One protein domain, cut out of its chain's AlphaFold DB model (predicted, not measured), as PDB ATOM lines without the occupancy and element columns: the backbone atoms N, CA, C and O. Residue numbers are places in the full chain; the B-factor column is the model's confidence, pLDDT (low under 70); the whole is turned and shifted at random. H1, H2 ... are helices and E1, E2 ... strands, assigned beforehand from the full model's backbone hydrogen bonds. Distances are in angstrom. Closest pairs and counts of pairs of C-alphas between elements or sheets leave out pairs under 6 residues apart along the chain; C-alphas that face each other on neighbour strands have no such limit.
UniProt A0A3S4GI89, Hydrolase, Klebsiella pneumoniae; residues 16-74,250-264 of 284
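AT A GLANCE: This is residues 16 to 74 and 250 to 264 of the 284 residues of the protein "Hydrolase" of Klebsiella pneumoniae (UniProt A0A3S4GI89). A small sheet of three parallel strands has the helix H2 over one face and its other face bare, and the longer helix H1 lies off to one side, its far end at one end of the longest axis. The printed part has 74 residues, with H1, E1, H2, E2 and E3 along the chain; the class is mixed and the sheet's order is E1, E2, E3. It is compact, with a radius of gyration of the C-alphas of 12.8 A and spans of 38 by 26 by 17 A.

IN THESE COORDINATES: Find C-alpha 16 at (76.740, 155.292, 121.706); from there H1 runs 23.7 A through residues 16 to 32. Next come E1, residues 40 to 44, 13.8 A; H2, residues 46 to 57, 16.1 A; and E2, residues 64 to 68, 12.6 A. E3, residues 261 to 263, 6.5 A, ends at C-alpha 263 at (91.267, 147.833, 136.333).

HOW THE PARTS SIT: Look at E1 and E2, parallel at 7 degrees, where N 66 and O 41 are 2.8 A apart, within hydrogen-bond range. E2 and E3 are parallel at 12 degrees, with N 65 and O 261 at 3.0 A. H2 is on the sheet at a height of 7.9 A, and the closest C-alphas of H2 and E2 are those of Gly 48 and Ala 67, 4.3 A apart. On the local plane H2 runs along the strands, at 27 degrees to E2. E1, H2 and E2 form a strand-helix-strand unit, two parallel neighbour strands with a helix between, with a right-handed crossover. H1 is not on the sheet; its residues 17 to 18 alone only just touch H2, with 3 pairs of C-alphas within 8 A, the closest His 18 and Glu 54 at 6.9 A. In H1 and H2 every O i to N i+4 pair is within hydrogen-bond range.

THE WHOLE: The C-alphas farthest apart, of Arg 33 and Pro 250, are 39.4 A apart. Residues 75 to 249 are not printed, and C-alphas 74 and 250 stand 10.9 A apart across this cut. Of the links printed whole, none is long. Confidence is low, under 70, in residues 68 to 74 and 250 to 264.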
ATOM      1  N   PRO A  16      77.912 155.142 120.837       84.81
ATOM      2  CA  PRO A  16      76.740 155.292 121.706       84.81
ATOM      3  C   PRO A  16      77.104 155.614 123.159       84.81
ATOM      4  O   PRO A  16      76.462 156.467 123.774       84.81
ATOM      5  N   THR A  17      78.137 154.955 123.688       89.94
ATOM      6  CA  THR A  17      78.623 155.159 125.055       89.94
ATOM      7  C   THR A  17      79.184 156.571 125.201       89.94
ATOM      8  O   THR A  17      78.729 157.300 126.084       89.94
ATOM      9  N   HIS A  18      80.008 157.011 124.248       92.88
ATOM     10  CA  HIS A  18      80.500 158.385 124.176       92.88
ATOM     11  C   HIS A  18      79.381 159.438 124.160       92.88
ATOM     12  O   HIS A  18      79.343 160.359 124.976       92.88
ATOM     13  N   LEU A  19      78.406 159.292 123.255       94.19
ATOM     14  CA  LEU A  19      77.286 160.235 123.162       94.19
ATOM     15  C   LEU A  19      76.475 160.288 124.461       94.19
ATOM     16  O   LEU A  19      76.029 161.362 124.871       94.19
ATOM     17  N   THR A  20      76.312 159.142 125.122       93.19
ATOM     18  CA  THR A  20      75.654 159.064 126.429       93.19
ATOM     19  C   THR A  20      76.462 159.804 127.494       93.19
ATOM     20  O   THR A  20      75.877 160.567 128.262       93.19
ATOM     21  N   ALA A  21      77.791 159.656 127.514       94.19
ATOM     22  CA  ALA A  21      78.666 160.369 128.443       94.19
ATOM     23  C   ALA A  21      78.596 161.891 128.239       94.19
ATOM     24  O   ALA A  21      78.396 162.639 129.201       94.19
ATOM     25  N   VAL A  22      78.685 162.354 126.989       95.44
ATOM     26  CA  VAL A  22      78.573 163.778 126.631       95.44
ATOM     27  C   VAL A  22      77.223 164.352 127.063       95.44
ATOM     28  O   VAL A  22      77.172 165.396 127.722       95.44
ATOM     29  N   LEU A  23      76.125 163.660 126.742       96.12
ATOM     30  CA  LEU A  23      74.780 164.103 127.111       96.12
ATOM     31  C   LEU A  23      74.597 164.133 128.632       96.12
ATOM     32  O   LEU A  23      74.095 165.123 129.165       96.12
ATOM     33  N   ALA A  24      75.029 163.087 129.338       94.81
ATOM     34  CA  ALA A  24      74.923 163.016 130.789       94.81
ATOM     35  C   ALA A  24      75.673 164.177 131.459       94.81
ATOM     36  O   ALA A  24      75.104 164.854 132.314       94.81
ATOM     37  N   LYS A  25      76.904 164.483 131.025       95.69
ATOM     38  CA  LYS A  25      77.675 165.632 131.538       95.69
ATOM     39  C   LYS A  25      76.940 166.963 131.318       95.69
ATOM     40  O   LYS A  25      76.881 167.780 132.238       95.69
ATOM     41  N   ALA A  26      76.326 167.165 130.149       96.00
ATOM     42  CA  ALA A  26      75.548 168.371 129.853       96.00
ATOM     43  C   ALA A  26      74.274 168.489 130.717       96.00
ATOM     44  O   ALA A  26      73.953 169.572 131.222       96.00
ATOM     45  N   VAL A  27      73.569 167.373 130.937       96.38
ATOM     46  CA  VAL A  27      72.397 167.320 131.828       96.38
ATOM     47  C   VAL A  27      72.802 167.629 133.268       96.38
ATOM     48  O   VAL A  27      72.158 168.460 133.906       96.38
ATOM     49  N   MET A  28      73.898 167.044 133.763       95.31
ATOM     50  CA  MET A  28      74.410 167.298 135.115       95.31
ATOM     51  C   MET A  28      74.770 168.777 135.313       95.31
ATOM     52  O   MET A  28      74.340 169.378 136.297       95.31
ATOM     53  N   GLN A  29      75.461 169.392 134.346       95.31
ATOM     54  CA  GLN A  29      75.778 170.825 134.367       95.31
ATOM     55  C   GLN A  29      74.520 171.698 134.449       95.31
ATOM     56  O   GLN A  29      74.509 172.713 135.147       95.31
ATOM     57  N   THR A  30      73.463 171.321 133.732       96.06
ATOM     58  CA  THR A  30      72.218 172.099 133.682       96.06
ATOM     59  C   THR A  30      71.410 171.940 134.968       96.06
ATOM     60  O   THR A  30      70.956 172.933 135.536       96.06
ATOM     61  N   LEU A  31      71.261 170.701 135.444       96.75
ATOM     62  CA  LEU A  31      70.424 170.360 136.593       96.75
ATOM     63  C   LEU A  31      71.068 170.765 137.923       96.75
ATOM     64  O   LEU A  31      70.404 171.344 138.777       96.75
ATOM     65  N   TYR A  32      72.365 170.497 138.083       96.19
ATOM     66  CA  TYR A  32      73.100 170.755 139.325       96.19
ATOM     67  C   TYR A  32      73.903 172.059 139.297       96.19
ATOM     68  O   TYR A  32      74.557 172.384 140.284       96.19
ATOM     69  N   ARG A  33      73.862 172.815 138.187       96.19
ATOM     70  CA  ARG A  33      74.611 174.074 137.977       96.19
ATOM     71  C   ARG A  33      76.133 173.936 138.105       96.19
ATOM     72  O   ARG A  33      76.831 174.940 138.212       96.19
ATOM     73  N   GLN A  34      76.654 172.716 138.045       94.38
ATOM     74  CA  GLN A  34      78.080 172.426 138.141       94.38
ATOM     75  C   GLN A  34      78.429 171.168 137.335       94.38
ATOM     76  O   GLN A  34      77.593 170.262 137.238       94.38
ATOM     77  N   PRO A  35      79.646 171.080 136.773       90.75
ATOM     78  CA  PRO A  35      80.065 169.893 136.048       90.75
ATOM     79  C   PRO A  35      80.365 168.760 137.041       90.75
ATOM     80  O   PRO A  35      80.696 169.026 138.203       90.75
ATOM     81  N   PRO A  36      80.278 167.485 136.618       93.19
ATOM     82  CA  PRO A  36      80.746 166.392 137.456       93.19
ATOM     83  C   PRO A  36      82.240 166.572 137.744       93.19
ATOM     84  O   PRO A  36      83.028 166.818 136.834       93.19
ATOM     85  N   LYS A  37      82.630 166.438 139.017       94.69
ATOM     86  CA  LYS A  37      84.042 166.504 139.427       94.69
ATOM     87  C   LYS A  37      84.847 165.306 138.909       94.69
ATOM     88  O   LYS A  37      86.027 165.459 138.631       94.69
ATOM     89  N   TYR A  38      84.191 164.149 138.804       94.69
ATOM     90  CA  TYR A  38      84.727 162.918 138.231       94.69
ATOM     91  C   TYR A  38      83.618 162.153 137.502       94.69
ATOM     92  O   TYR A  38      82.454 162.206 137.915       94.69
ATOM     93  N   ALA A  39      83.979 161.406 136.463       94.81
ATOM     94  CA  ALA A  39      83.117 160.493 135.726       94.81
ATOM     95  C   ALA A  39      83.746 159.095 135.675       94.81
ATOM     96  O   ALA A  39      84.924 158.950 135.365       94.81
ATOM     97  N   TYR A  40      82.954 158.058 135.938       93.44
ATOM     98  CA  TYR A  40      83.426 156.673 135.949       93.44
ATOM     99  C   TYR A  40      82.584 155.803 135.022       93.44
ATOM    100  O   TYR A  40      81.362 155.957 134.975       93.44
ATOM    101  N   PHE A  41      83.231 154.861 134.338       91.12
ATOM    102  CA  PHE A  41      82.557 153.822 133.564       91.12
ATOM    103  C   PHE A  41      82.870 152.447 134.143       91.12
ATOM    104  O   PHE A  41      84.026 152.111 134.396       91.12
ATOM    105  N   MET A  42      81.841 151.629 134.331       88.31
ATOM    106  CA  MET A  42      81.980 150.234 134.732       88.31
ATOM    107  C   MET A  42      81.112 149.381 133.821       88.31
ATOM    108  O   MET A  42      79.909 149.607 133.723       88.31
ATOM    109  N   GLY A  43      81.716 148.384 133.185       84.38
ATOM    110  CA  GLY A  43      81.001 147.460 132.312       84.38
ATOM    111  C   GLY A  43      81.505 146.036 132.481       84.38
ATOM    112  O   GLY A  43      82.661 145.827 132.823       84.38
ATOM    113  N   CYS A  44      80.637 145.052 132.249       82.31
ATOM    114  CA  CYS A  44      80.965 143.627 132.291       82.31
ATOM    115  C   CYS A  44      80.614 142.968 130.950       82.31
ATOM    116  O   CYS A  44      79.626 143.352 130.325       82.31
ATOM    117  N   SER A  45      81.395 141.979 130.500       79.69
ATOM    118  CA  SER A  45      81.187 141.273 129.222       79.69
ATOM    119  C   SER A  45      81.251 142.234 128.020       79.69
ATOM    120  O   SER A  45      82.314 142.812 127.773       79.69
ATOM    121  N   ASP A  46      80.145 142.469 127.305       81.00
ATOM    122  CA  ASP A  46      80.095 143.475 126.236       81.00
ATOM    123  C   ASP A  46      80.320 144.896 126.776       81.00
ATOM    124  O   ASP A  46      81.035 145.682 126.162       81.00
ATOM    125  N   GLY A  47      79.861 145.184 127.998       83.69
ATOM    126  CA  GLY A  47      80.200 146.429 128.686       83.69
ATOM    127  C   GLY A  47      81.703 146.547 128.973       83.69
ATOM    128  O   GLY A  47      82.249 147.643 128.971       83.69
ATOM    129  N   GLY A  48      82.415 145.431 129.161       85.56
ATOM    130  CA  GLY A  48      83.878 145.431 129.266       85.56
ATOM    131  C   GLY A  48      84.547 145.791 127.934       85.56
ATOM    132  O   GLY A  48      85.541 146.514 127.909       85.56
ATOM    133  N   ARG A  49      83.974 145.359 126.801       84.88
ATOM    134  CA  ARG A  49      84.405 145.814 125.469       84.88
ATOM    135  C   ARG A  49      84.140 147.308 125.290       84.88
ATOM    136  O   ARG A  49      85.007 148.004 124.775       84.88
ATOM    137  N   GLU A  50      82.972 147.802 125.687       87.25
ATOM    138  CA  GLU A  50      82.636 149.233 125.630       87.25
ATOM    139  C   GLU A  50      83.586 150.068 126.488       87.25
ATOM    140  O   GLU A  50      84.132 151.042 125.986       87.25
ATOM    141  N   ALA A  51      83.882 149.619 127.710       86.94
ATOM    142  CA  ALA A  51      84.881 150.220 128.591       86.94
ATOM    143  C   ALA A  51      86.244 150.372 127.895       86.94
ATOM    144  O   ALA A  51      86.854 151.440 127.922       86.94
ATOM    145  N   LEU A  52      86.713 149.313 127.225       85.81
ATOM    146  CA  LEU A  52      87.962 149.356 126.463       85.81
ATOM    147  C   LEU A  52      87.868 150.272 125.235       85.81
ATOM    148  O   LEU A  52      88.839 150.954 124.915       85.81
ATOM    149  N   MET A  53      86.724 150.313 124.546       86.06
ATOM    150  CA  MET A  53      86.520 151.225 123.415       86.06
ATOM    151  C   MET A  53      86.532 152.691 123.857       86.06
ATOM    152  O   MET A  53      87.159 153.500 123.176       86.06
ATOM    153  N   GLU A  54      85.904 153.023 124.987       88.25
ATOM    154  CA  GLU A  54      85.947 154.359 125.595       88.25
ATOM    155  C   GLU A  54      87.383 154.747 125.946       88.25
ATOM    156  O   GLU A  54      87.872 155.773 125.479       88.25
ATOM    157  N   ALA A  55      88.117 153.870 126.639       87.62
ATOM    158  CA  ALA A  55      89.522 154.109 126.972       87.62
ATOM    159  C   ALA A  55      90.396 154.361 125.727       87.62
ATOM    160  O   ALA A  55      91.278 155.217 125.741       87.62
ATOM    161  N   GLN A  56      90.161 153.617 124.640       84.31
ATOM    162  CA  GLN A  56      90.972 153.691 123.420       84.31
ATOM    163  C   GLN A  56      90.592 154.847 122.487       84.31
ATOM    164  O   GLN A  56      91.448 155.336 121.750       84.31
ATOM    165  N   ARG A  57      89.314 155.242 122.442       87.00
ATOM    166  CA  ARG A  57      88.785 156.170 121.421       87.00
ATOM    167  C   ARG A  57      88.310 157.497 121.987       87.00
ATOM    168  O   ARG A  57      88.391 158.499 121.282       87.00
ATOM    169  N   PHE A  58      87.843 157.496 123.229       90.44
ATOM    170  CA  PHE A  58      87.272 158.651 123.916       90.44
ATOM    171  C   PHE A  58      87.894 158.794 125.317       90.44
ATOM    172  O   PHE A  58      87.189 158.804 126.322       90.44
ATOM    173  N   PRO A  59      89.233 158.927 125.424       90.75
ATOM    174  CA  PRO A  59      89.932 158.888 126.712       90.75
ATOM    175  C   PRO A  59      89.565 160.033 127.672       90.75
ATOM    176  O   PRO A  59      89.975 160.011 128.823       90.75
ATOM    177  N   GLN A  60      88.822 161.047 127.212       91.69
ATOM    178  CA  GLN A  60      88.366 162.182 128.025       91.69
ATOM    179  C   GLN A  60      86.947 161.997 128.586       91.69
ATOM    180  O   GLN A  60      86.430 162.860 129.306       91.69
ATOM    181  N   ASP A  61      86.284 160.890 128.258       93.00
ATOM    182  CA  ASP A  61      84.906 160.669 128.680       93.00
ATOM    183  C   ASP A  61      84.812 160.267 130.150       93.00
ATOM    184  O   ASP A  61      83.880 160.699 130.836       93.00
ATOM    185  N   PHE A  62      85.806 159.546 130.664       93.88
ATOM    186  CA  PHE A  62      85.816 159.039 132.032       93.88
ATOM    187  C   PHE A  62      87.191 159.192 132.682       93.88
ATOM    188  O   PHE A  62      88.215 158.893 132.076       93.88
ATOM    189  N   ASP A  63      87.192 159.596 133.949       93.38
ATOM    190  CA  ASP A  63      88.370 159.675 134.817       93.38
ATOM    191  C   ASP A  63      88.756 158.301 135.390       93.38
ATOM    192  O   ASP A  63      89.851 158.125 135.908       93.38
ATOM    193  N   GLY A  64      87.877 157.300 135.309       90.81
ATOM    194  CA  GLY A  64      88.199 155.933 135.708       90.81
ATOM    195  C   GLY A  64      87.325 154.905 135.006       90.81
ATOM    196  O   GLY A  64      86.116 155.095 134.855       90.81
ATOM    197  N   ILE A  65      87.946 153.805 134.576       88.44
ATOM    198  CA  ILE A  65      87.282 152.753 133.808       88.44
ATOM    199  C   ILE A  65      87.526 151.393 134.469       88.44
ATOM    200  O   ILE A  65      88.655 150.934 134.642       88.44
ATOM    201  N   SER A  66      86.434 150.717 134.805       85.56
ATOM    202  CA  SER A  66      86.431 149.321 135.229       85.56
ATOM    203  C   SER A  66      85.894 148.457 134.091       85.56
ATOM    204  O   SER A  66      84.688 148.403 133.834       85.56
ATOM    205  N   ALA A  67      86.811 147.801 133.379       81.88
ATOM    206  CA  ALA A  67      86.484 146.833 132.340       81.88
ATOM    207  C   ALA A  67      86.369 145.448 132.993       81.88
ATOM    208  O   ALA A  67      87.323 144.671 133.049       81.88
ATOM    209  N   GLY A  68      85.197 145.179 133.558       63.34
ATOM    210  CA  GLY A  68      84.849 143.921 134.200       63.34
ATOM    211  C   GLY A  68      84.593 142.781 133.208       63.34
ATOM    212  O   GLY A  68      84.239 142.992 132.048       63.34
ATOM    213  N   ALA A  69      84.698 141.562 133.744       53.69
ATOM    214  CA  ALA A  69      84.856 140.250 133.103       53.69
ATOM    215  C   ALA A  69      86.326 139.828 132.964       53.69
ATOM    216  O   ALA A  69      87.148 140.554 132.420       53.69
ATOM    217  N   GLY A  70      86.637 138.604 133.417       52.28
ATOM    218  CA  GLY A  70      87.951 137.965 133.223       52.28
ATOM    219  C   GLY A  70      88.344 137.791 131.749       52.28
ATOM    220  O   GLY A  70      89.482 137.450 131.457       52.28
ATOM    221  N   ALA A  71      87.417 138.074 130.831       58.81
ATOM    222  CA  ALA A  71      87.666 138.320 129.424       58.81
ATOM    223  C   ALA A  71      86.719 139.443 128.956       58.81
ATOM    224  O   ALA A  71      85.547 139.172 128.675       58.81
ATOM    225  N   PRO A  72      87.169 140.709 128.885       58.97
ATOM    226  CA  PRO A  72      86.464 141.716 128.105       58.97
ATOM    227  C   PRO A  72      86.294 141.161 126.691       58.97
ATOM    228  O   PRO A  72      87.243 140.583 126.158       58.97
ATOM    229  N   ALA A  73      85.130 141.338 126.058       66.50
ATOM    230  CA  ALA A  73      84.889 140.866 124.688       66.50
ATOM    231  C   ALA A  73      85.656 141.713 123.642       66.50
ATOM    232  O   ALA A  73      85.110 142.151 122.629       66.50
ATOM    233  N   ALA A  74      86.934 141.996 123.908       66.12
ATOM    234  CA  ALA A  74      87.816 142.856 123.141       66.12
ATOM    235  C   ALA A  74      87.941 142.360 121.697       66.12
ATOM    236  O   ALA A  74      87.870 143.159 120.770       66.12
ATOM    237  N   PRO A 250      96.947 147.894 119.608       32.72
ATOM    238  CA  PRO A 250      97.517 147.064 120.662       32.72
ATOM    239  C   PRO A 250      97.332 147.752 122.016       32.72
ATOM    240  O   PRO A 250      97.557 148.952 122.150       32.72
ATOM    241  N   ILE A 251      96.956 146.971 123.032       39.47
ATOM    242  CA  ILE A 251      96.707 147.403 124.424       39.47
ATOM    243  C   ILE A 251      97.969 148.044 125.069       39.47
ATOM    244  O   ILE A 251      97.933 148.535 126.189       39.47
ATOM    245  N   PHE A 252      99.085 148.105 124.335       27.88
ATOM    246  CA  PHE A 252     100.400 148.603 124.732       27.88
ATOM    247  C   PHE A 252     100.701 150.061 124.329       27.88
ATOM    248  O   PHE A 252     101.869 150.421 124.196       27.88
ATOM    249  N   MET A 253      99.703 150.927 124.129       23.84
ATOM    250  CA  MET A 253      99.980 152.373 124.117       23.84
ATOM    251  C   MET A 253     100.018 152.905 125.555       23.84
ATOM    252  O   MET A 253      99.172 152.511 126.360       23.84
ATOM    253  N   PRO A 254     100.976 153.786 125.907       27.11
ATOM    254  CA  PRO A 254     101.010 154.382 127.232       27.11
ATOM    255  C   PRO A 254      99.693 155.124 127.453       27.11
ATOM    256  O   PRO A 254      99.312 155.981 126.654       27.11
ATOM    257  N   ILE A 255      98.992 154.782 128.535       33.66
ATOM    258  CA  ILE A 255      97.924 155.617 129.079       33.66
ATOM    259  C   ILE A 255      98.612 156.934 129.451       33.66
ATOM    260  O   ILE A 255      99.261 157.037 130.491       33.66
ATOM    261  N   ASN A 256      98.584 157.904 128.538       29.06
ATOM    262  CA  ASN A 256      99.173 159.219 128.746       29.06
ATOM    263  C   ASN A 256      98.422 159.889 129.893       29.06
ATOM    264  O   ASN A 256      97.324 160.377 129.663       29.06
ATOM    265  N   SER A 257      99.008 159.841 131.096       29.67
ATOM    266  CA  SER A 257      99.040 160.826 132.201       29.67
ATOM    267  C   SER A 257      97.809 161.692 132.534       29.67
ATOM    268  O   SER A 257      97.906 162.566 133.389       29.67
ATOM    269  N   ALA A 258      96.644 161.455 131.949       30.05
ATOM    270  CA  ALA A 258      95.390 162.124 132.239       30.05
ATOM    271  C   ALA A 258      94.470 161.115 132.932       30.05
ATOM    272  O   ALA A 258      93.620 160.506 132.300       30.05
ATOM    273  N   ALA A 259      94.730 160.913 134.226       32.16
ATOM    274  CA  ALA A 259      93.850 160.384 135.278       32.16
ATOM    275  C   ALA A 259      93.113 159.032 135.106       32.16
ATOM    276  O   ALA A 259      92.683 158.499 136.121       32.16
ATOM    277  N   ALA A 260      93.003 158.433 133.919       30.58
ATOM    278  CA  ALA A 260      92.219 157.221 133.705       30.58
ATOM    279  C   ALA A 260      92.922 155.969 134.259       30.58
ATOM    280  O   ALA A 260      93.858 155.436 133.659       30.58
ATOM    281  N   SER A 261      92.452 155.462 135.402       36.44
ATOM    282  CA  SER A 261      92.843 154.143 135.910       36.44
ATOM    283  C   SER A 261      92.017 153.045 135.229       36.44
ATOM    284  O   SER A 261      90.786 153.084 135.304       36.44
ATOM    285  N   LEU A 262      92.675 152.055 134.614       37.25
ATOM    286  CA  LEU A 262      92.045 150.843 134.082       37.25
ATOM    287  C   LEU A 262      92.261 149.687 135.065       37.25
ATOM    288  O   LEU A 262      93.404 149.332 135.351       37.25
ATOM    289  N   SER A 263      91.181 149.078 135.558       36.31
ATOM    290  CA  SER A 263      91.267 147.833 136.333       36.31
ATOM    291  C   SER A 263      90.550 146.697 135.608       36.31
ATOM    292  O   SER A 263      89.375 146.804 135.257       36.31
ATOM    293  N   SER A 264      91.272 145.599 135.383       39.12
ATOM    294  CA  SER A 264      90.703 144.306 135.017       39.12
ATOM    295  C   SER A 264      90.682 143.442 136.280       39.12
ATOM    296  O   SER A 264      91.672 142.800 136.621       39.12
TER     297      SER A 264